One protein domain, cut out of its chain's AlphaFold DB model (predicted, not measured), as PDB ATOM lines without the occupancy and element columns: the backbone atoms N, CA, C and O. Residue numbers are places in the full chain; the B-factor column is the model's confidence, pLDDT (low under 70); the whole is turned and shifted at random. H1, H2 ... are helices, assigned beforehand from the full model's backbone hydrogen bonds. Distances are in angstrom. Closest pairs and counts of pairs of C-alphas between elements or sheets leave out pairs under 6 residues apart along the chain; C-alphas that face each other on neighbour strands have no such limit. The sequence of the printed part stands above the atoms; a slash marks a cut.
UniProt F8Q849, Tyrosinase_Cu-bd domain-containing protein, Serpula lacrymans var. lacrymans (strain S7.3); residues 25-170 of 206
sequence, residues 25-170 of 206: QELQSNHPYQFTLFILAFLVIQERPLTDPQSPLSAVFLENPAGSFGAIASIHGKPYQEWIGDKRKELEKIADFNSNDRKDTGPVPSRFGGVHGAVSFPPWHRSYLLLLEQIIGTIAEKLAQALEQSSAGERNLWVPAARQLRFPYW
ATOM      1  N   GLN A  25      11.030  28.306  37.298       92.88
ATOM      2  CA  GLN A  25      12.196  27.858  38.059       92.88
ATOM      3  C   GLN A  25      13.504  28.068  37.289       92.88
ATOM      4  O   GLN A  25      14.472  28.588  37.849       92.88
ATOM      5  N   GLU A  26      13.536  27.700  36.004       94.94
ATOM      6  CA  GLU A  26      14.705  27.921  35.151       94.94
ATOM      7  C   GLU A  26      14.947  29.418  34.952       94.94
ATOM      8  O   GLU A  26      16.075  29.887  35.117       94.94
ATOM      9  N   LEU A  27      13.887  30.180  34.657       95.81
ATOM     10  CA  LEU A  27      13.960  31.629  34.479       95.81
ATOM     11  C   LEU A  27      14.580  32.293  35.717       95.81
ATOM     12  O   LEU A  27      15.499  33.098  35.584       95.81
ATOM     13  N   GLN A  28      14.122  31.911  36.913       95.19
ATOM     14  CA  GLN A  28      14.629  32.423  38.185       95.19
ATOM     15  C   GLN A  28      16.088  32.032  38.455       95.19
ATOM     16  O   GLN A  28      16.857  32.863  38.936       95.19
ATOM     17  N   SER A  29      16.470  30.786  38.175       94.62
ATOM     18  CA  SER A  29      17.772  30.243  38.589       94.62
ATOM     19  C   SER A  29      18.900  30.585  37.617       94.62
ATOM     20  O   SER A  29      20.017  30.870  38.044       94.62
ATOM     21  N   ASN A  30      18.606  30.578  36.313       97.69
ATOM     22  CA  ASN A  30      19.622  30.616  35.258       97.69
ATOM     23  C   ASN A  30      19.573  31.892  34.406       97.69
ATOM     24  O   ASN A  30      20.541  32.197  33.711       97.69
ATOM     25  N   HIS A  31      18.480  32.663  34.466       98.00
ATOM     26  CA  HIS A  31      18.260  33.827  33.597       98.00
ATOM     27  C   HIS A  31      17.936  35.101  34.400       98.00
ATOM     28  O   HIS A  31      16.886  35.716  34.189       98.00
ATOM     29  N   PRO A  32      18.832  35.559  35.299       96.56
ATOM     30  CA  PRO A  32      18.534  36.613  36.276       96.56
ATOM     31  C   PRO A  32      18.091  37.942  35.647       96.56
ATOM     32  O   PRO A  32      17.198  38.600  36.180       96.56
ATOM     33  N   TYR A  33      18.646  38.323  34.489       98.00
ATOM     34  CA  TYR A  33      18.220  39.526  33.762       98.00
ATOM     35  C   TYR A  33      16.792  39.391  33.221       98.00
ATOM     36  O   TYR A  33      15.984  40.306  33.373       98.00
ATOM     37  N   GLN A  34      16.449  38.236  32.636       98.50
ATOM     38  CA  GLN A  34      15.095  37.980  32.135       98.50
ATOM     39  C   GLN A  34      14.087  37.939  33.287       98.50
ATOM     40  O   GLN A  34      13.037  38.573  33.204       98.50
ATOM     41  N   PHE A  35      14.422  37.250  34.381       98.56
ATOM     42  CA  PHE A  35      13.576  37.165  35.568       98.56
ATOM     43  C   PHE A  35      13.346  38.536  36.208       98.56
ATOM     44  O   PHE A  35      12.212  38.902  36.502       98.56
ATOM     45  N   THR A  36      14.400  39.341  36.347       97.06
ATOM     46  CA  THR A  36      14.292  40.705  36.878       97.06
ATOM     47  C   THR A  36      13.371  41.563  36.010       97.06
ATOM     48  O   THR A  36      12.455  42.201  36.528       97.06
ATOM     49  N   LEU A  37      13.550  41.535  34.686       98.12
ATOM     50  CA  LEU A  37      12.683  42.259  33.754       98.12
ATOM     51  C   LEU A  37      11.235  41.766  33.801       98.12
ATOM     52  O   LEU A  37      10.323  42.586  33.740       98.12
ATOM     53  N   PHE A  38      11.018  40.457  33.950       98.50
ATOM     54  CA  PHE A  38       9.689  39.872  34.108       98.50
ATOM     55  C   PHE A  38       8.979  40.434  35.345       98.50
ATOM     56  O   PHE A  38       7.858  40.927  35.225       98.50
ATOM     57  N   ILE A  39       9.643  40.442  36.508       97.31
ATOM     58  CA  ILE A  39       9.082  40.984  37.753       97.31
ATOM     59  C   ILE A  39       8.807  42.486  37.631       97.31
ATOM     60  O   ILE A  39       7.702  42.933  37.939       97.31
ATOM     61  N   LEU A  40       9.779  43.268  37.153       96.50
ATOM     62  CA  LEU A  40       9.632  44.718  37.008       96.50
ATOM     63  C   LEU A  40       8.504  45.081  36.034       96.50
ATOM     64  O   LEU A  40       7.688  45.948  36.337       96.50
ATOM     65  N   ALA A  41       8.406  44.391  34.895       97.75
ATOM     66  CA  ALA A  41       7.317  44.595  33.948       97.75
ATOM     67  C   ALA A  41       5.956  44.235  34.560       97.75
ATOM     68  O   ALA A  41       4.979  44.952  34.339       97.75
ATOM     69  N   PHE A  42       5.891  43.174  35.374       97.19
ATOM     70  CA  PHE A  42       4.670  42.800  36.085       97.19
ATOM     71  C   PHE A  42       4.232  43.880  37.084       97.19
ATOM     72  O   PHE A  42       3.049  44.204  37.162       97.19
ATOM     73  N   LEU A  43       5.178  44.481  37.815       95.75
ATOM     74  CA  LEU A  43       4.894  45.599  38.719       95.75
ATOM     75  C   LEU A  43       4.317  46.801  37.963       95.75
ATOM     76  O   LEU A  43       3.322  47.369  38.409       95.75
ATOM     77  N   VAL A  44       4.876  47.138  36.797       96.19
ATOM     78  CA  VAL A  44       4.386  48.247  35.962       96.19
ATOM     79  C   VAL A  44       2.954  48.002  35.479       96.19
ATOM     80  O   VAL A  44       2.123  48.900  35.593       96.19
ATOM     81  N   ILE A  45       2.620  46.805  34.978       96.69
ATOM     82  CA  ILE A  45       1.243  46.521  34.521       96.69
ATOM     83  C   ILE A  45       0.251  46.401  35.683       96.69
ATOM     84  O   ILE A  45      -0.943  46.604  35.488       96.69
ATOM     85  N   GLN A  46       0.727  46.081  36.889       96.00
ATOM     86  CA  GLN A  46      -0.053  46.160  38.125       96.00
ATOM     87  C   GLN A  46      -0.171  47.594  38.662       96.00
ATOM     88  O   GLN A  46      -0.749  47.783  39.730       96.00
ATOM     89  N   GLU A  47       0.393  48.581  37.957       92.19
ATOM     90  CA  GLU A  47       0.397  49.994  38.344       92.19
ATOM     91  C   GLU A  47       1.036  50.211  39.727       92.19
ATOM     92  O   GLU A  47       0.685  51.120  40.481       92.19
ATOM     93  N   ARG A  48       2.000  49.350  40.077       90.62
ATOM     94  CA  ARG A  48       2.754  49.431  41.326       90.62
ATOM     95  C   ARG A  48       3.994  50.294  41.115       90.62
ATOM     96  O   ARG A  48       4.701  50.104  40.123       90.62
ATOM     97  N   PRO A  49       4.303  51.206  42.050       82.38
ATOM     98  CA  PRO A  49       5.488  52.035  41.932       82.38
ATOM     99  C   PRO A  49       6.743  51.166  41.986       82.38
ATOM    100  O   PRO A  49       6.871  50.276  42.832       82.38
ATOM    101  N   LEU A  50       7.694  51.466  41.107       84.25
ATOM    102  CA  LEU A  50       9.068  51.015  41.274       84.25
ATOM    103  C   LEU A  50       9.658  51.852  42.419       84.25
ATOM    104  O   LEU A  50       9.512  53.071  42.437       84.25
ATOM    105  N   THR A  51      10.215  51.193  43.434       69.88
ATOM    106  CA  THR A  51      10.369  51.689  44.821       69.88
ATOM    107  C   THR A  51      11.209  52.956  45.017       69.88
ATOM    108  O   THR A  51      11.244  53.482  46.127       69.88
ATOM    109  N   ASP A  52      11.868  53.457  43.977       79.31
ATOM    110  CA  ASP A  52      12.685  54.664  44.023       79.31
ATOM    111  C   ASP A  52      12.268  55.645  42.905       79.31
ATOM    112  O   ASP A  52      12.516  55.375  41.729       79.31
ATOM    113  N   PRO A  53      11.656  56.800  43.240       74.31
ATOM    114  CA  PRO A  53      11.305  57.841  42.272       74.31
ATOM    115  C   PRO A  53      12.502  58.432  41.512       74.31
ATOM    116  O   PRO A  53      12.319  58.954  40.413       74.31
ATOM    117  N   GLN A  54      13.712  58.361  42.075       78.25
ATOM    118  CA  GLN A  54      14.950  58.804  41.422       78.25
ATOM    119  C   GLN A  54      15.570  57.713  40.539       78.25
ATOM    120  O   GLN A  54      16.535  57.977  39.821       78.25
ATOM    121  N   SER A  55      15.016  56.497  40.560       85.81
ATOM    122  CA  SER A  55      15.461  55.419  39.690       85.81
ATOM    123  C   SER A  55      15.254  55.799  38.222       85.81
ATOM    124  O   SER A  55      14.188  56.306  37.876       85.81
ATOM    125  N   PRO A  56      16.185  55.456  37.315       85.00
ATOM    126  CA  PRO A  56      15.971  55.585  35.869       85.00
ATOM    127  C   PRO A  56      14.734  54.814  35.377       85.00
ATOM    128  O   PRO A  56      14.206  55.101  34.304       85.00
ATOM    129  N   LEU A  57      14.248  53.850  36.163       91.06
ATOM    130  CA  LEU A  57      13.047  53.082  35.860       91.06
ATOM    131  C   LEU A  57      11.748  53.847  36.136       91.06
ATOM    132  O   LEU A  57      10.710  53.452  35.612       91.06
ATOM    133  N   SER A  58      11.776  54.931  36.921       86.75
ATOM    134  CA  SER A  58      10.573  55.703  37.270       86.75
ATOM    135  C   SER A  58       9.919  56.373  36.056       86.75
ATOM    136  O   SER A  58       8.723  56.659  36.074       86.75
ATOM    137  N   ALA A  59      10.681  56.561  34.974       87.38
ATOM    138  CA  ALA A  59      10.190  57.058  33.693       87.38
ATOM    139  C   ALA A  59       9.453  55.992  32.857       87.38
ATOM    140  O   ALA A  59       8.828  56.334  31.854       87.38
ATOM    141  N   VAL A  60       9.524  54.710  33.231       93.00
ATOM    142  CA  VAL A  60       8.839  53.628  32.518       93.00
ATOM    143  C   VAL A  60       7.460  53.405  33.126       93.00
ATOM    144  O   VAL A  60       7.324  53.009  34.280       93.00
ATOM    145  N   PHE A  61       6.427  53.616  32.317       91.25
ATOM    146  CA  PHE A  61       5.032  53.439  32.704       91.25
ATOM    147  C   PHE A  61       4.236  52.730  31.603       91.25
ATOM    148  O   PHE A  61       4.673  52.599  30.453       91.25
ATOM    149  N   LEU A  62       3.044  52.260  31.964       92.50
ATOM    150  CA  LEU A  62       2.097  51.684  31.022       92.50
ATOM    151  C   LEU A  62       1.425  52.798  30.201       92.50
ATOM    152  O   LEU A  62       0.599  53.545  30.712       92.50
ATOM    153  N   GLU A  63       1.757  52.895  28.914       88.69
ATOM    154  CA  GLU A  63       1.199  53.928  28.021       88.69
ATOM    155  C   GLU A  63      -0.263  53.685  27.635       88.69
ATOM    156  O   GLU A  63      -1.020  54.633  27.441       88.69
ATOM    157  N   ASN A  64      -0.661  52.418  27.480       91.00
ATOM    158  CA  ASN A  64      -2.014  52.053  27.080       91.00
ATOM    159  C   ASN A  64      -2.719  51.326  28.234       91.00
ATOM    160  O   ASN A  64      -2.327  50.196  28.541       91.00
ATOM    161  N   PRO A  65      -3.777  51.907  28.829       92.12
ATOM    162  CA  PRO A  65      -4.459  51.318  29.981       92.12
ATOM    163  C   PRO A  65      -5.076  49.947  29.680       92.12
ATOM    164  O   PRO A  65      -5.263  49.158  30.600       92.12
ATOM    165  N   ALA A  66      -5.333  49.606  28.408       93.38
ATOM    166  CA  ALA A  66      -5.794  48.270  28.023       93.38
ATOM    167  C   ALA A  66      -4.819  47.155  28.427       93.38
ATOM    168  O   ALA A  66      -5.241  46.013  28.607       93.38
ATOM    169  N   GLY A  67      -3.536  47.488  28.586       94.69
ATOM    170  CA  GLY A  67      -2.517  46.557  29.045       94.69
ATOM    171  C   GLY A  67      -2.345  46.476  30.561       94.69
ATOM    172  O   GLY A  67      -1.395  45.836  31.008       94.69
ATOM    173  N   SER A  68      -3.204  47.114  31.363       96.00
ATOM    174  CA  SER A  68      -3.118  46.978  32.817       96.00
ATOM    175  C   SER A  68      -3.542  45.576  33.237       96.00
ATOM    176  O   SER A  68      -4.368  44.928  32.588       96.00
ATOM    177  N   PHE A  69      -2.990  45.096  34.348       96.12
ATOM    178  CA  PHE A  69      -3.314  43.784  34.889       96.12
ATOM    179  C   PHE A  69      -4.821  43.647  35.129       96.12
ATOM    180  O   PHE A  69      -5.408  42.634  34.760       96.12
ATOM    181  N   GLY A  70      -5.460  44.685  35.680       94.62
ATOM    182  CA  GLY A  70      -6.906  44.706  35.898       94.62
ATOM    183  C   GLY A  70      -7.708  44.642  34.595       94.62
ATOM    184  O   GLY A  70      -8.653  43.859  34.500       94.62
ATOM    185  N   ALA A  71      -7.304  45.404  33.569       93.81
ATOM    186  CA  ALA A  71      -7.964  45.377  32.267       93.81
ATOM    187  C   ALA A  71      -7.850  43.992  31.613       93.81
ATOM    188  O   ALA A  71      -8.854  43.438  31.176       93.81
ATOM    189  N   ILE A  72      -6.661  43.387  31.598       95.12
ATOM    190  CA  ILE A  72      -6.467  42.051  31.019       95.12
ATOM    191  C   ILE A  72      -7.222  40.992  31.828       95.12
ATOM    192  O   ILE A  72      -7.956  40.203  31.245       95.12
ATOM    193  N   ALA A  73      -7.112  41.003  33.160       93.69
ATOM    194  CA  ALA A  73      -7.811  40.054  34.027       93.69
ATOM    195  C   ALA A  73      -9.335  40.102  33.837       93.69
ATOM    196  O   ALA A  73      -9.991  39.059  33.864       93.69
ATOM    197  N   SER A  74      -9.895  41.288  33.574       90.00
ATOM    198  CA  SER A  74     -11.327  41.438  33.295       90.00
ATOM    199  C   SER A  74     -11.793  40.716  32.029       90.00
ATOM    200  O   SER A  74     -12.944  40.294  31.973       90.00
ATOM    201  N   ILE A  75     -10.902  40.470  31.056       90.56
ATOM    202  CA  ILE A  75     -11.215  39.667  29.860       90.56
ATOM    203  C   ILE A  75     -11.608  38.240  30.244       90.56
ATOM    204  O   ILE A  75     -12.304  37.593  29.475       90.56
ATOM    205  N   HIS A  76     -11.150  37.720  31.386       89.88
ATOM    206  CA  HIS A  76     -11.438  36.356  31.830       89.88
ATOM    207  C   HIS A  76     -12.763  36.233  32.602       89.88
ATOM    208  O   HIS A  76     -13.249  35.123  32.802       89.88
ATOM    209  N   GLY A  77     -13.352  37.336  33.072       83.75
ATOM    210  CA  GLY A  77     -14.581  37.272  33.859       83.75
ATOM    211  C   GLY A  77     -14.967  38.601  34.497       83.75
ATOM    212  O   GLY A  77     -15.227  39.582  33.809       83.75
ATOM    213  N   LYS A  78     -15.068  38.641  35.833       81.25
ATOM    214  CA  LYS A  78     -15.504  39.850  36.556       81.25
ATOM    215  C   LYS A  78     -14.589  41.051  36.242       81.25
ATOM    216  O   LYS A  78     -13.373  40.877  36.211       81.25
ATOM    217  N   PRO A  79     -15.151  42.265  36.078       82.56
ATOM    218  CA  PRO A  79     -16.544  42.652  36.337       82.56
ATOM    219  C   PRO A  79     -17.546  42.387  35.192       82.56
ATOM    220  O   PRO A  79     -18.651  42.916  35.254       82.56
ATOM    221  N   TYR A  80     -17.205  41.567  34.188       78.12
ATOM    222  CA  TYR A  80     -18.033  41.278  33.003       78.12
ATOM    223  C   TYR A  80     -18.362  42.533  32.196       78.12
ATOM    224  O   TYR A  80     -19.492  42.757  31.768       78.12
ATOM    225  N   GLN A  81     -17.347  43.373  32.034       77.81
ATOM    226  CA  GLN A  81     -17.401  44.571  31.213       77.81
ATOM    227  C   GLN A  81     -16.584  44.341  29.950       77.81
ATOM    228  O   GLN A  81     -15.688  43.494  29.919       77.81
ATOM    229  N   GLU A  82     -16.892  45.102  28.907       81.62
ATOM    230  CA  GLU A  82     -16.077  45.094  27.702       81.62
ATOM    231  C   GLU A  82     -14.633  45.492  28.034       81.62
ATOM    232  O   GLU A  82     -14.370  46.429  28.794       81.62
ATOM    233  N   TRP A  83     -13.683  44.785  27.429       87.75
ATOM    234  CA  TRP A  83     -12.287  45.155  27.542       87.75
ATOM    235  C   TRP A  83     -12.002  46.433  26.757       87.75
ATOM    236  O   TRP A  83     -12.216  46.514  25.549       87.75
ATOM    237  N   ILE A  84     -11.416  47.417  27.436       87.94
ATOM    238  CA  ILE A  84     -11.104  48.746  26.887       87.94
ATOM    239  C   ILE A  84     -10.151  48.731  25.675       87.94
ATOM    240  O   ILE A  84      -9.999  49.750  25.001       87.94
ATOM    241  N   GLY A  85      -9.502  47.597  25.392       88.06
ATOM    242  CA  GLY A  85      -8.669  47.395  24.210       88.06
ATOM    243  C   GLY A  85      -9.434  47.039  22.929       88.06
ATOM    244  O   GLY A  85      -8.839  47.152  21.864       88.06
ATOM    245  N   ASP A  86     -10.711  46.646  22.989       85.31
ATOM    246  CA  ASP A  86     -11.511  46.298  21.793       85.31
ATOM    247  C   ASP A  86     -12.054  47.556  21.074       85.31
ATOM    248  O   ASP A  86     -12.217  47.566  19.859       85.31
ATOM    249  N   LYS A  87     -12.294  48.631  21.848       77.25
ATOM    250  CA  LYS A  87     -12.927  49.916  21.470       77.25
ATOM    251  C   LYS A  87     -14.054  49.795  20.426       77.25
ATOM    252  O   LYS A  87     -14.084  50.526  19.431       77.25
ATOM    253  N   ARG A  88     -15.041  48.930  20.678       74.56
ATOM    254  CA  ARG A  88     -16.251  48.866  19.842       74.56
ATOM    255  C   ARG A  88     -17.053  50.169  19.889       74.56
ATOM    256  O   ARG A  88     -16.786  51.065  20.696       74.56
ATOM    257  N   LYS A  89     -18.058  50.307  19.021       77.00
ATOM    258  CA  LYS A  89     -18.971  51.465  19.059       77.00
ATOM    259  C   LYS A  89     -19.810  51.416  20.336       77.00
ATOM    260  O   LYS A  89     -20.145  50.332  20.787       77.00
ATOM    261  N   GLU A  90     -20.230  52.565  20.876       73.69
ATOM    262  CA  GLU A  90     -21.011  52.650  22.136       73.69
ATOM    263  C   GLU A  90     -22.217  51.694  22.205       73.69
ATOM    264  O   GLU A  90     -22.482  51.097  23.243       73.69
ATOM    265  N   LEU A  91     -22.912  51.481  21.081       69.75
ATOM    266  CA  LEU A  91     -24.048  50.551  20.996       69.75
ATOM    267  C   LEU A  91     -23.659  49.076  21.214       69.75
ATOM    268  O   LEU A  91     -24.498  48.274  21.606       69.75
ATOM    269  N   GLU A  92     -22.402  48.721  20.955       69.25
ATOM    270  CA  GLU A  92     -21.836  47.372  21.065       69.25
ATOM    271  C   GLU A  92     -21.133  47.143  22.415       69.25
ATOM    272  O   GLU A  92     -20.797  46.002  22.731       69.25
ATOM    273  N   LYS A  93     -20.927  48.208  23.209       67.50
ATOM    274  CA  LYS A  93     -20.270  48.165  24.529       67.50
ATOM    275  C   LYS A  93     -21.187  47.739  25.671       67.50
ATOM    276  O   LYS A  93     -20.726  47.489  26.784       67.50
ATOM    277  N   ILE A  94     -22.499  47.728  25.431       66.00
ATOM    278  CA  ILE A  94     -23.497  47.436  26.460       66.00
ATOM    279  C   ILE A  94     -23.336  45.972  26.877       66.00
ATOM    280  O   ILE A  94     -23.712  45.063  26.138       66.00
ATOM    281  N   ALA A  95     -22.765  45.753  28.064       66.81
ATOM    282  CA  ALA A  95     -22.689  44.428  28.655       66.81
ATOM    283  C   ALA A  95     -24.108  43.907  28.924       66.81
ATOM    284  O   ALA A  95     -24.953  44.619  29.468       66.81
ATOM    285  N   ASP A  96     -24.357  42.643  28.587       66.31
ATOM    286  CA  ASP A  96     -25.584  41.930  28.951       66.31
ATOM    287  C   ASP A  96     -25.602  41.515  30.438       66.31
ATOM    288  O   ASP A  96     -26.555  40.885  30.893       66.31
ATOM    289  N   PHE A  97     -24.552  41.871  31.191       68.75
ATOM    290  CA  PHE A  97     -24.404  41.620  32.618       68.75
ATOM    291  C   PHE A  97     -24.913  42.788  33.479       68.75
ATOM    292  O   PHE A  97     -24.460  43.927  33.374       68.75
ATOM    293  N   ASN A  98     -25.794  42.468  34.419       71.94
ATOM    294  CA  ASN A  98     -26.324  43.321  35.465       71.94
ATOM    295  C   ASN A  98     -26.324  42.544  36.788       71.94
ATOM    296  O   ASN A  98     -27.079  41.593  36.967       71.94
ATOM    297  N   SER A  99     -25.538  42.998  37.768       68.00
ATOM    298  CA  SER A  99     -25.437  42.340  39.081       68.00
ATOM    299  C   SER A  99     -26.757  42.270  39.861       68.00
ATOM    300  O   SER A  99     -26.840  41.529  40.838       68.00
ATOM    301  N   ASN A 100     -27.770  43.047  39.463       72.81
ATOM    302  CA  ASN A 100     -29.105  43.041  40.057       72.81
ATOM    303  C   ASN A 100     -30.101  42.133  39.309       72.81
ATOM    304  O   ASN A 100     -31.205  41.916  39.816       72.81
ATOM    305  N   ASP A 101     -29.762  41.613  38.123       69.31
ATOM    306  CA  ASP A 101     -30.616  40.664  37.402       69.31
ATOM    307  C   ASP A 101     -30.421  39.250  37.973       69.31
ATOM    308  O   ASP A 101     -29.316  38.718  38.069       69.31
ATOM    309  N   ARG A 102     -31.526  38.602  38.355       63.34
ATOM    310  CA  ARG A 102     -31.519  37.228  38.874       63.34
ATOM    311  C   ARG A 102     -31.006  36.216  37.849       63.34
ATOM    312  O   ARG A 102     -30.478  35.184  38.256       63.34
ATOM    313  N   LYS A 103     -31.111  36.503  36.549       61.19
ATOM    314  CA  LYS A 103     -30.540  35.679  35.470       61.19
ATOM    315  C   LYS A 103     -29.007  35.714  35.444       61.19
ATOM    316  O   LYS A 103     -28.398  34.903  34.745       61.19
ATOM    317  N   ASP A 104     -28.391  36.611  36.211       63.53
ATOM    318  CA  ASP A 104     -26.958  36.920  36.197       63.53
ATOM    319  C   ASP A 104     -26.272  36.433  37.487       63.53
ATOM    320  O   ASP A 104     -25.126  36.779  37.777       63.53
ATOM    321  N   THR A 105     -26.979  35.616  38.280       56.53
ATOM    322  CA  THR A 105     -26.581  35.200  39.636       56.53
ATOM    323  C   THR A 105     -25.770  33.901  39.702       56.53
ATOM    324  O   THR A 105     -25.478  33.421  40.796       56.53
ATOM    325  N   GLY A 106     -25.335  33.334  38.570       54.16
ATOM    326  CA  GLY A 106     -24.519  32.117  38.571       54.16
ATOM    327  C   GLY A 106     -23.787  31.834  37.254       54.16
ATOM    328  O   GLY A 106     -24.116  32.421  36.223       54.16
ATOM    329  N   PRO A 107     -22.785  30.935  37.271       51.25
ATOM    330  CA  PRO A 107     -22.057  30.522  36.077       51.25
ATOM    331  C   PRO A 107     -22.918  29.565  35.235       51.25
ATOM    332  O   PRO A 107     -22.868  28.351  35.401       51.25
ATOM    333  N   VAL A 108     -23.747  30.108  34.340       51.75
ATOM    334  CA  VAL A 108     -24.492  29.357  33.307       51.75
ATOM    335  C   VAL A 108     -24.460  30.194  32.018       51.75
ATOM    336  O   VAL A 108     -24.511  31.423  32.093       51.75
ATOM    337  N   PRO A 109     -24.221  29.580  30.848       49.47
ATOM    338  CA  PRO A 109     -23.244  30.068  29.885       49.47
ATOM    339  C   PRO A 109     -23.798  31.211  29.031       49.47
ATOM    340  O   PRO A 109     -24.852  31.062  28.430       49.47
ATOM    341  N   SER A 110     -23.068  32.331  28.983       50.72
ATOM    342  CA  SER A 110     -23.075  33.364  27.918       50.72
ATOM    343  C   SER A 110     -22.296  34.626  28.332       50.72
ATOM    344  O   SER A 110     -22.261  35.596  27.588       50.72
ATOM    345  N   ARG A 111     -21.701  34.687  29.526       56.41
ATOM    346  CA  ARG A 111     -21.244  35.974  30.067       56.41
ATOM    347  C   ARG A 111     -19.727  36.023  30.098       56.41
ATOM    348  O   ARG A 111     -19.113  35.293  30.864       56.41
ATOM    349  N   PHE A 112     -19.207  36.830  29.172       55.69
ATOM    350  CA  PHE A 112     -17.835  37.286  28.936       55.69
ATOM    351  C   PHE A 112     -16.684  36.513  29.591       55.69
ATOM    352  O   PHE A 112     -16.522  36.525  30.809       55.69
ATOM    353  N   GLY A 113     -15.784  36.024  28.731       61.22
ATOM    354  CA  GLY A 113     -14.409  35.738  29.120       61.22
ATOM    355  C   GLY A 113     -14.166  34.364  29.718       61.22
ATOM    356  O   GLY A 113     -14.986  33.855  30.466       61.22
ATOM    357  N   GLY A 114     -13.040  33.741  29.373       63.88
ATOM    358  CA  GLY A 114     -12.706  32.399  29.838       63.88
ATOM    359  C   GLY A 114     -13.629  31.366  29.204       63.88
ATOM    360  O   GLY A 114     -14.656  30.987  29.764       63.88
ATOM    361  N   VAL A 115     -13.296  30.897  28.002       74.94
ATOM    362  CA  VAL A 115     -14.055  29.802  27.386       74.94
ATOM    363  C   VAL A 115     -13.754  28.520  28.153       74.94
ATOM    364  O   VAL A 115     -12.679  27.959  27.984       74.94
ATOM    365  N   HIS A 116     -14.698  28.062  28.974       81.75
ATOM    366  CA  HIS A 116     -14.608  26.836  29.771       81.75
ATOM    367  C   HIS A 116     -15.599  25.781  29.260       81.75
ATOM    368  O   HIS A 116     -16.642  26.121  28.707       81.75
ATOM    369  N   GLY A 117     -15.276  24.493  29.430       78.19
ATOM    370  CA  GLY A 117     -16.178  23.390  29.061       78.19
ATOM    371  C   GLY A 117     -16.489  23.273  27.561       78.19
ATOM    372  O   GLY A 117     -17.454  22.614  27.189       78.19
ATOM    373  N   ALA A 118     -15.690  23.908  26.697       83.75
ATOM    374  CA  ALA A 118     -15.873  23.910  25.249       83.75
ATOM    375  C   ALA A 118     -14.562  23.593  24.517       83.75
ATOM    376  O   ALA A 118     -13.471  23.835  25.031       83.75
ATOM    377  N   VAL A 119     -14.669  23.108  23.277       88.12
ATOM    378  CA  VAL A 119     -13.512  22.750  22.427       88.12
ATOM    379  C   VAL A 119     -12.578  23.931  22.142       88.12
ATOM    380  O   VAL A 119     -11.395  23.745  21.876       88.12
ATOM    381  N   SER A 120     -13.093  25.158  22.230       87.44
ATOM    382  CA  SER A 120     -12.331  26.397  22.077       87.44
ATOM    383  C   SER A 120     -11.579  26.825  23.346       87.44
ATOM    384  O   SER A 120     -10.902  27.853  23.307       87.44
ATOM    385  N   PHE A 121     -11.610  26.037  24.432       88.00
ATOM    386  CA  PHE A 121     -10.847  26.305  25.658       88.00
ATOM    387  C   PHE A 121      -9.343  26.516  25.378       88.00
ATOM    388  O   PHE A 121      -8.845  27.599  25.703       88.00
ATOM    389  N   PRO A 122      -8.605  25.591  24.721       94.00
ATOM    390  CA  PRO A 122      -7.176  25.797  24.475       94.00
ATOM    391  C   PRO A 122      -6.836  27.001  23.576       94.00
ATOM    392  O   PRO A 122      -5.954  27.778  23.952       94.00
ATOM    393  N   PRO A 123      -7.476  27.212  22.402       94.50
ATOM    394  CA  PRO A 123      -7.128  28.346  21.550       94.50
ATOM    395  C   PRO A 123      -7.502  29.697  22.171       94.50
ATOM    396  O   PRO A 123      -6.761  30.657  21.977       94.50
ATOM    397  N   TRP A 124      -8.584  29.782  22.956       92.69
ATOM    398  CA  TRP A 124      -8.941  31.020  23.654       92.69
ATOM    399  C   TRP A 124      -7.864  31.415  24.676       92.69
ATOM    400  O   TRP A 124      -7.337  32.528  24.623       92.69
ATOM    401  N   HIS A 125      -7.456  30.478  25.543       94.88
ATOM    402  CA  HIS A 125      -6.425  30.732  26.557       94.88
ATOM    403  C   HIS A 125      -5.047  30.992  25.940       94.88
ATOM    404  O   HIS A 125      -4.276  31.793  26.465       94.88
ATOM    405  N   ARG A 126      -4.735  30.371  24.794       95.50
ATOM    406  CA  ARG A 126      -3.493  30.643  24.060       95.50
ATOM    407  C   ARG A 126      -3.401  32.106  23.631       95.50
ATOM    408  O   ARG A 126      -2.369  32.730  23.864       95.50
ATOM    409  N   SER A 127      -4.459  32.651  23.035       95.06
ATOM    410  CA  SER A 127      -4.501  34.060  22.626       95.06
ATOM    411  C   SER A 127      -4.488  35.006  23.828       95.06
ATOM    412  O   SER A 127      -3.842  36.049  23.784       95.06
ATOM    413  N   TYR A 128      -5.137  34.613  24.927       95.69
ATOM    414  CA  TYR A 128      -5.123  35.366  26.181       95.69
ATOM    415  C   TYR A 128      -3.711  35.471  26.790       95.69
ATOM    416  O   TYR A 128      -3.261  36.563  27.135       95.69
ATOM    417  N   LEU A 129      -2.957  34.367  26.837       96.94
ATOM    418  CA  LEU A 129      -1.556  34.388  27.277       96.94
ATOM    419  C   LEU A 129      -0.643  35.151  26.308       96.94
ATOM    420  O   LEU A 129       0.312  35.785  26.749       96.94
ATOM    421  N   LEU A 130      -0.933  35.133  25.003       96.69
ATOM    422  CA  LEU A 130      -0.174  35.901  24.011       96.69
ATOM    423  C   LEU A 130      -0.289  37.418  24.245       96.69
ATOM    424  O   LEU A 130       0.696  38.136  24.077       96.69
ATOM    425  N   LEU A 131      -1.464  37.898  24.668       96.56
ATOM    426  CA  LEU A 131      -1.673  39.293  25.068       96.56
ATOM    427  C   LEU A 131      -0.805  39.663  26.283       96.56
ATOM    428  O   LEU A 131      -0.093  40.667  26.235       96.56
ATOM    429  N   LEU A 132      -0.817  38.838  27.338       97.00
ATOM    430  CA  LEU A 132       0.023  39.044  28.528       97.00
ATOM    431  C   LEU A 132       1.517  39.059  28.180       97.00
ATOM    432  O   LEU A 132       2.241  39.967  28.586       97.00
ATOM    433  N   GLU A 133       1.969  38.081  27.394       98.00
ATOM    434  CA  GLU A 133       3.355  37.969  26.933       98.00
ATOM    435  C   GLU A 133       3.799  39.207  26.144       98.00
ATOM    436  O   GLU A 133       4.889  39.734  26.379       98.00
ATOM    437  N   GLN A 134       2.954  39.699  25.235       97.19
ATOM    438  CA  GLN A 134       3.240  40.892  24.443       97.19
ATOM    439  C   GLN A 134       3.444  42.122  25.331       97.19
ATOM    440  O   GLN A 134       4.440  42.824  25.171       97.19
ATOM    441  N   ILE A 135       2.528  42.382  26.266       96.94
ATOM    442  CA  ILE A 135       2.575  43.584  27.106       96.94
ATOM    443  C   ILE A 135       3.778  43.547  28.047       96.94
ATOM    444  O   ILE A 135       4.518  44.528  28.123       96.94
ATOM    445  N   ILE A 136       4.010  42.412  28.714       97.75
ATOM    446  CA  ILE A 136       5.171  42.226  29.594       97.75
ATOM    447  C   ILE A 136       6.465  42.445  28.814       97.75
ATOM    448  O   ILE A 136       7.333  43.189  29.262       97.75
ATOM    449  N   GLY A 137       6.577  41.862  27.621       97.50
ATOM    450  CA  GLY A 137       7.754  42.021  26.778       97.50
ATOM    451  C   GLY A 137       7.993  43.463  26.319       97.50
ATOM    452  O   GLY A 137       9.128  43.933  26.353       97.50
ATOM    453  N   THR A 138       6.940  44.187  25.933       96.44
ATOM    454  CA  THR A 138       7.045  45.601  25.537       96.44
ATOM    455  C   THR A 138       7.542  46.473  26.688       96.44
ATOM    456  O   THR A 138       8.389  47.342  26.486       96.44
ATOM    457  N   ILE A 139       7.048  46.247  27.908       97.50
ATOM    458  CA  ILE A 139       7.529  46.975  29.088       97.50
ATOM    459  C   ILE A 139       8.963  46.562  29.441       97.50
ATOM    460  O   ILE A 139       9.793  47.429  29.715       97.50
ATOM    461  N   ALA A 140       9.285  45.267  29.373       97.88
ATOM    462  CA  ALA A 140      10.629  44.751  29.617       97.88
ATOM    463  C   ALA A 140      11.679  45.386  28.690       97.88
ATOM    464  O   ALA A 140      12.772  45.710  29.141       97.88
ATOM    465  N   GLU A 141      11.359  45.631  27.418       97.25
ATOM    466  CA  GLU A 141      12.267  46.328  26.496       97.25
ATOM    467  C   GLU A 141      12.551  47.773  26.917       97.25
ATOM    468  O   GLU A 141      13.700  48.208  26.861       97.25
ATOM    469  N   LYS A 142      11.530  48.509  27.377       96.62
ATOM    470  CA  LYS A 142      11.700  49.885  27.871       96.62
ATOM    471  C   LYS A 142      12.535  49.919  29.149       96.62
ATOM    472  O   LYS A 142      13.446  50.735  29.264       96.62
ATOM    473  N   LEU A 143      12.263  49.001  30.080       96.75
ATOM    474  CA  LEU A 143      13.046  48.837  31.308       96.75
ATOM    475  C   LEU A 143      14.508  48.509  30.992       96.75
ATOM    476  O   LEU A 143      15.410  49.140  31.532       96.75
ATOM    477  N   ALA A 144      14.746  47.573  30.073       97.12
ATOM    478  CA  ALA A 144      16.087  47.199  29.650       97.12
ATOM    479  C   ALA A 144      16.864  48.375  29.047       97.12
ATOM    480  O   ALA A 144      18.021  48.591  29.397       97.12
ATOM    481  N   GLN A 145      16.225  49.169  28.186       96.44
ATOM    482  CA  GLN A 145      16.838  50.376  27.628       96.44
ATOM    483  C   GLN A 145      17.202  51.385  28.725       96.44
ATOM    484  O   GLN A 145      18.313  51.913  28.712       96.44
ATOM    485  N   ALA A 146      16.314  51.621  29.694       95.06
ATOM    486  CA  ALA A 146      16.575  52.533  30.809       95.06
ATOM    487  C   ALA A 146      17.743  52.060  31.701       95.06
ATOM    488  O   ALA A 146      18.576  52.872  32.117       95.06
ATOM    489  N   LEU A 147      17.855  50.751  31.960       94.50
ATOM    490  CA  LEU A 147      18.963  50.163  32.728       94.50
ATOM    491  C   LEU A 147      20.310  50.351  32.020       94.50
ATOM    492  O   LEU A 147      21.258  50.855  32.617       94.50
ATOM    493  N   GLU A 148      20.392  50.027  30.729       95.56
ATOM    494  CA  GLU A 148      21.649  50.153  29.978       95.56
ATOM    495  C   GLU A 148      22.075  51.610  29.745       95.56
ATOM    496  O   GLU A 148      23.269  51.913  29.678       95.56
ATOM    497  N   GLN A 149      21.112  52.528  29.615       94.31
ATOM    498  CA  GLN A 149      21.392  53.958  29.460       94.31
ATOM    499  C   GLN A 149      21.910  54.593  30.754       94.31
ATOM    500  O   GLN A 149      22.744  55.497  30.697       94.31
ATOM    501  N   SER A 150      21.433  54.125  31.908       91.88
ATOM    502  CA  SER A 150      21.775  54.685  33.220       91.88
ATOM    503  C   SER A 150      23.049  54.105  33.835       91.88
ATOM    504  O   SER A 150      23.689  54.781  34.641       91.88
ATOM    505  N   SER A 151      23.460  52.896  33.440       90.00
ATOM    506  CA  SER A 151      24.669  52.249  33.951       90.00
ATOM    507  C   SER A 151      25.569  51.749  32.823       90.00
ATOM    508  O   SER A 151      25.264  50.788  32.118       90.00
ATOM    509  N   ALA A 152      26.740  52.374  32.675       89.12
ATOM    510  CA  ALA A 152      27.708  51.995  31.645       89.12
ATOM    511  C   ALA A 152      28.233  50.555  31.805       89.12
ATOM    512  O   ALA A 152      28.572  49.930  30.800       89.12
ATOM    513  N   GLY A 153      28.288  50.038  33.040       92.69
ATOM    514  CA  GLY A 153      28.720  48.668  33.335       92.69
ATOM    515  C   GLY A 153      27.689  47.598  32.968       92.69
ATOM    516  O   GLY A 153      28.046  46.435  32.839       92.69
ATOM    517  N   GLU A 154      26.437  47.997  32.750       92.69
ATOM    518  CA  GLU A 154      25.310  47.098  32.473       92.69
ATOM    519  C   GLU A 154      24.958  47.027  30.974       92.69
ATOM    520  O   GLU A 154      24.000  46.366  30.573       92.69
ATOM    521  N   ARG A 155      25.715  47.727  30.120       92.62
ATOM    522  CA  ARG A 155      25.445  47.813  28.677       92.62
ATOM    523  C   ARG A 155      25.463  46.437  28.009       92.62
ATOM    524  O   ARG A 155      26.379  45.648  28.222       92.62
ATOM    525  N   ASN A 156      24.513  46.215  27.100       95.00
ATOM    526  CA  ASN A 156      24.307  44.976  26.345       95.00
ATOM    527  C   ASN A 156      23.926  43.736  27.179       95.00
ATOM    528  O   ASN A 156      23.995  42.625  26.654       95.00
ATOM    529  N   LEU A 157      23.526  43.887  28.445       96.69
ATOM    530  CA  LEU A 157      23.058  42.771  29.278       96.69
ATOM    531  C   LEU A 157      21.529  42.643  29.258       96.69
ATOM    532  O   LEU A 157      20.983  41.542  29.163       96.69
ATOM    533  N   TRP A 158      20.822  43.770  29.293       97.94
ATOM    534  CA  TRP A 158      19.383  43.815  29.532       97.94
ATOM    535  C   TRP A 158      18.568  43.762  28.245       97.94
ATOM    536  O   TRP A 158      17.548  43.076  28.191       97.94
ATOM    537  N   VAL A 159      18.994  44.452  27.186       97.50
ATOM    538  CA  VAL A 159      18.264  44.491  25.909       97.50
ATOM    539  C   VAL A 159      18.222  43.108  25.246       97.50
ATOM    540  O   VAL A 159      17.139  42.705  24.805       97.50
ATOM    541  N   PRO A 160      19.320  42.324  25.197       97.44
ATOM    542  CA  PRO A 160      19.250  40.943  24.726       97.44
ATOM    543  C   PRO A 160      18.338  40.065  25.589       97.44
ATOM    544  O   PRO A 160      17.584  39.264  25.038       97.44
ATOM    545  N   ALA A 161      18.355  40.244  26.915       98.19
ATOM    546  CA  ALA A 161      17.483  39.512  27.831       98.19
ATOM    547  C   ALA A 161      15.996  39.843  27.598       98.19
ATOM    548  O   ALA A 161      15.175  38.935  27.491       98.19
ATOM    549  N   ALA A 162      15.640  41.118  27.419       98.12
ATOM    550  CA  ALA A 162      14.269  41.544  27.123       98.12
ATOM    551  C   ALA A 162      13.735  40.963  25.802       98.12
ATOM    552  O   ALA A 162      12.561  40.596  25.700       98.12
ATOM    553  N   ARG A 163      14.591  40.865  24.776       97.50
ATOM    554  CA  ARG A 163      14.232  40.261  23.480       97.50
ATOM    555  C   ARG A 163      13.949  38.763  23.605       97.50
ATOM    556  O   ARG A 163      12.999  38.274  22.988       97.50
ATOM    557  N   GLN A 164      14.753  38.069  24.408       97.88
ATOM    558  CA  GLN A 164      14.626  36.635  24.672       97.88
ATOM    559  C   GLN A 164      13.428  36.302  25.563       97.88
ATOM    560  O   GLN A 164      12.788  35.278  25.345       97.88
ATOM    561  N   LEU A 165      13.071  37.193  26.494       98.38
ATOM    562  CA  LEU A 165      11.998  36.969  27.457       98.38
ATOM    563  C   LEU A 165      10.681  36.554  26.777       98.38
ATOM    564  O   LEU A 165      10.161  37.220  25.868       98.38
ATOM    565  N   ARG A 166      10.131  35.443  27.263       98.25
ATOM    566  CA  ARG A 166       8.794  34.916  26.970       98.25
ATOM    567  C   ARG A 166       8.054  34.672  28.279       98.25
ATOM    568  O   ARG A 166       8.681  34.601  29.334       98.25
ATOM    569  N   PHE A 167       6.726  34.576  28.229       97.88
ATOM    570  CA  PHE A 167       5.942  34.351  29.443       97.88
ATOM    571  C   PHE A 167       6.261  32.949  29.987       97.88
ATOM    572  O   PHE A 167       6.051  31.972  29.258       97.88
ATOM    573  N   PRO A 168       6.788  32.826  31.219       97.81
ATOM    574  CA  PRO A 168       7.220  31.540  31.740       97.81
ATOM    575  C   PRO A 168       6.025  30.627  31.999       97.81
ATOM    576  O   PRO A 168       4.918  31.087  32.286       97.81
ATOM    577  N   TYR A 169       6.252  29.320  31.932       96.88
ATOM    578  CA  TYR A 169       5.267  28.335  32.363       96.88
ATOM    579  C   TYR A 169       5.618  27.798  33.748       96.88
ATOM    580  O   TYR A 169       6.768  27.829  34.184       96.88
ATOM    581  N   TRP A 170       4.608  27.299  34.450       94.62
ATOM    582  CA  TRP A 170       4.810  26.525  35.663       94.62
ATOM    583  C   TRP A 170       4.546  25.059  35.344       94.62
ATOM    584  O   TRP A 170       3.410  24.688  35.039       94.62
TER     585      TRP A 170
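This is residues 25 to 170 of the 206 residues of the protein "Tyrosinase_Cu-bd domain-containing protein" of Serpula lacrymans var. lacrymans (strain S7.3) (UniProt F8Q849). H2 crosses the long helix H5 and H6 folds back beside it, while a long loop, residues 75 to 120, swings out beyond them. The 146 printed residues hold six named helices, H1 to H6, and no named strand: all helix, with 67 residues in helices, under half. The whole is loose, radius of gyration of the C-alphas 18.6 A, spanning 61 by 31 by 24 A.

H1, residues 25 to 30, begins at C-alpha 25 (12.196, 27.858, 38.059). H2 is 32 to 45, H3 56 to 59, H4 69 to 74. H5, 121 to 150, is 43.9 A long. H6 is 158 to 164.

H1 and H2 only just touch, only at the corner, with 3 pairs of C-alphas within 8 A, the closest Gln 28 and Phe 35, 5.5 A. H2 touches residues 136 to 144 of H5, about perpendicular at 74 degrees; the closest C-alphas, Leu 37 and Ala 140, are 5.2 A apart. H3 touches H5, closest C-alphas Pro 56 and Ala 146, 5.9 A. H4 is close but not clearly touching H5, closest C-alphas Ile 72 and Leu 132, 7.6 A. H5 and H6 form a hairpin, opposite ways at a shallow tilt of 18 degrees, closest C-alphas Ala 144 and Trp 158, 4.7 A. Every O i to N i+4 pair is within hydrogen-bond range in H1, H2, H4, H5 and H6; H3 is too short for one.

The two C-alphas farthest apart, Arg 102 and Gly 153, are 61.6 A apart. The printed part has no cut. The link H4 to H5 is long. Residue 51, residues 91 to 97, residue 99 and residues 101 to 114 have pLDDT under 70.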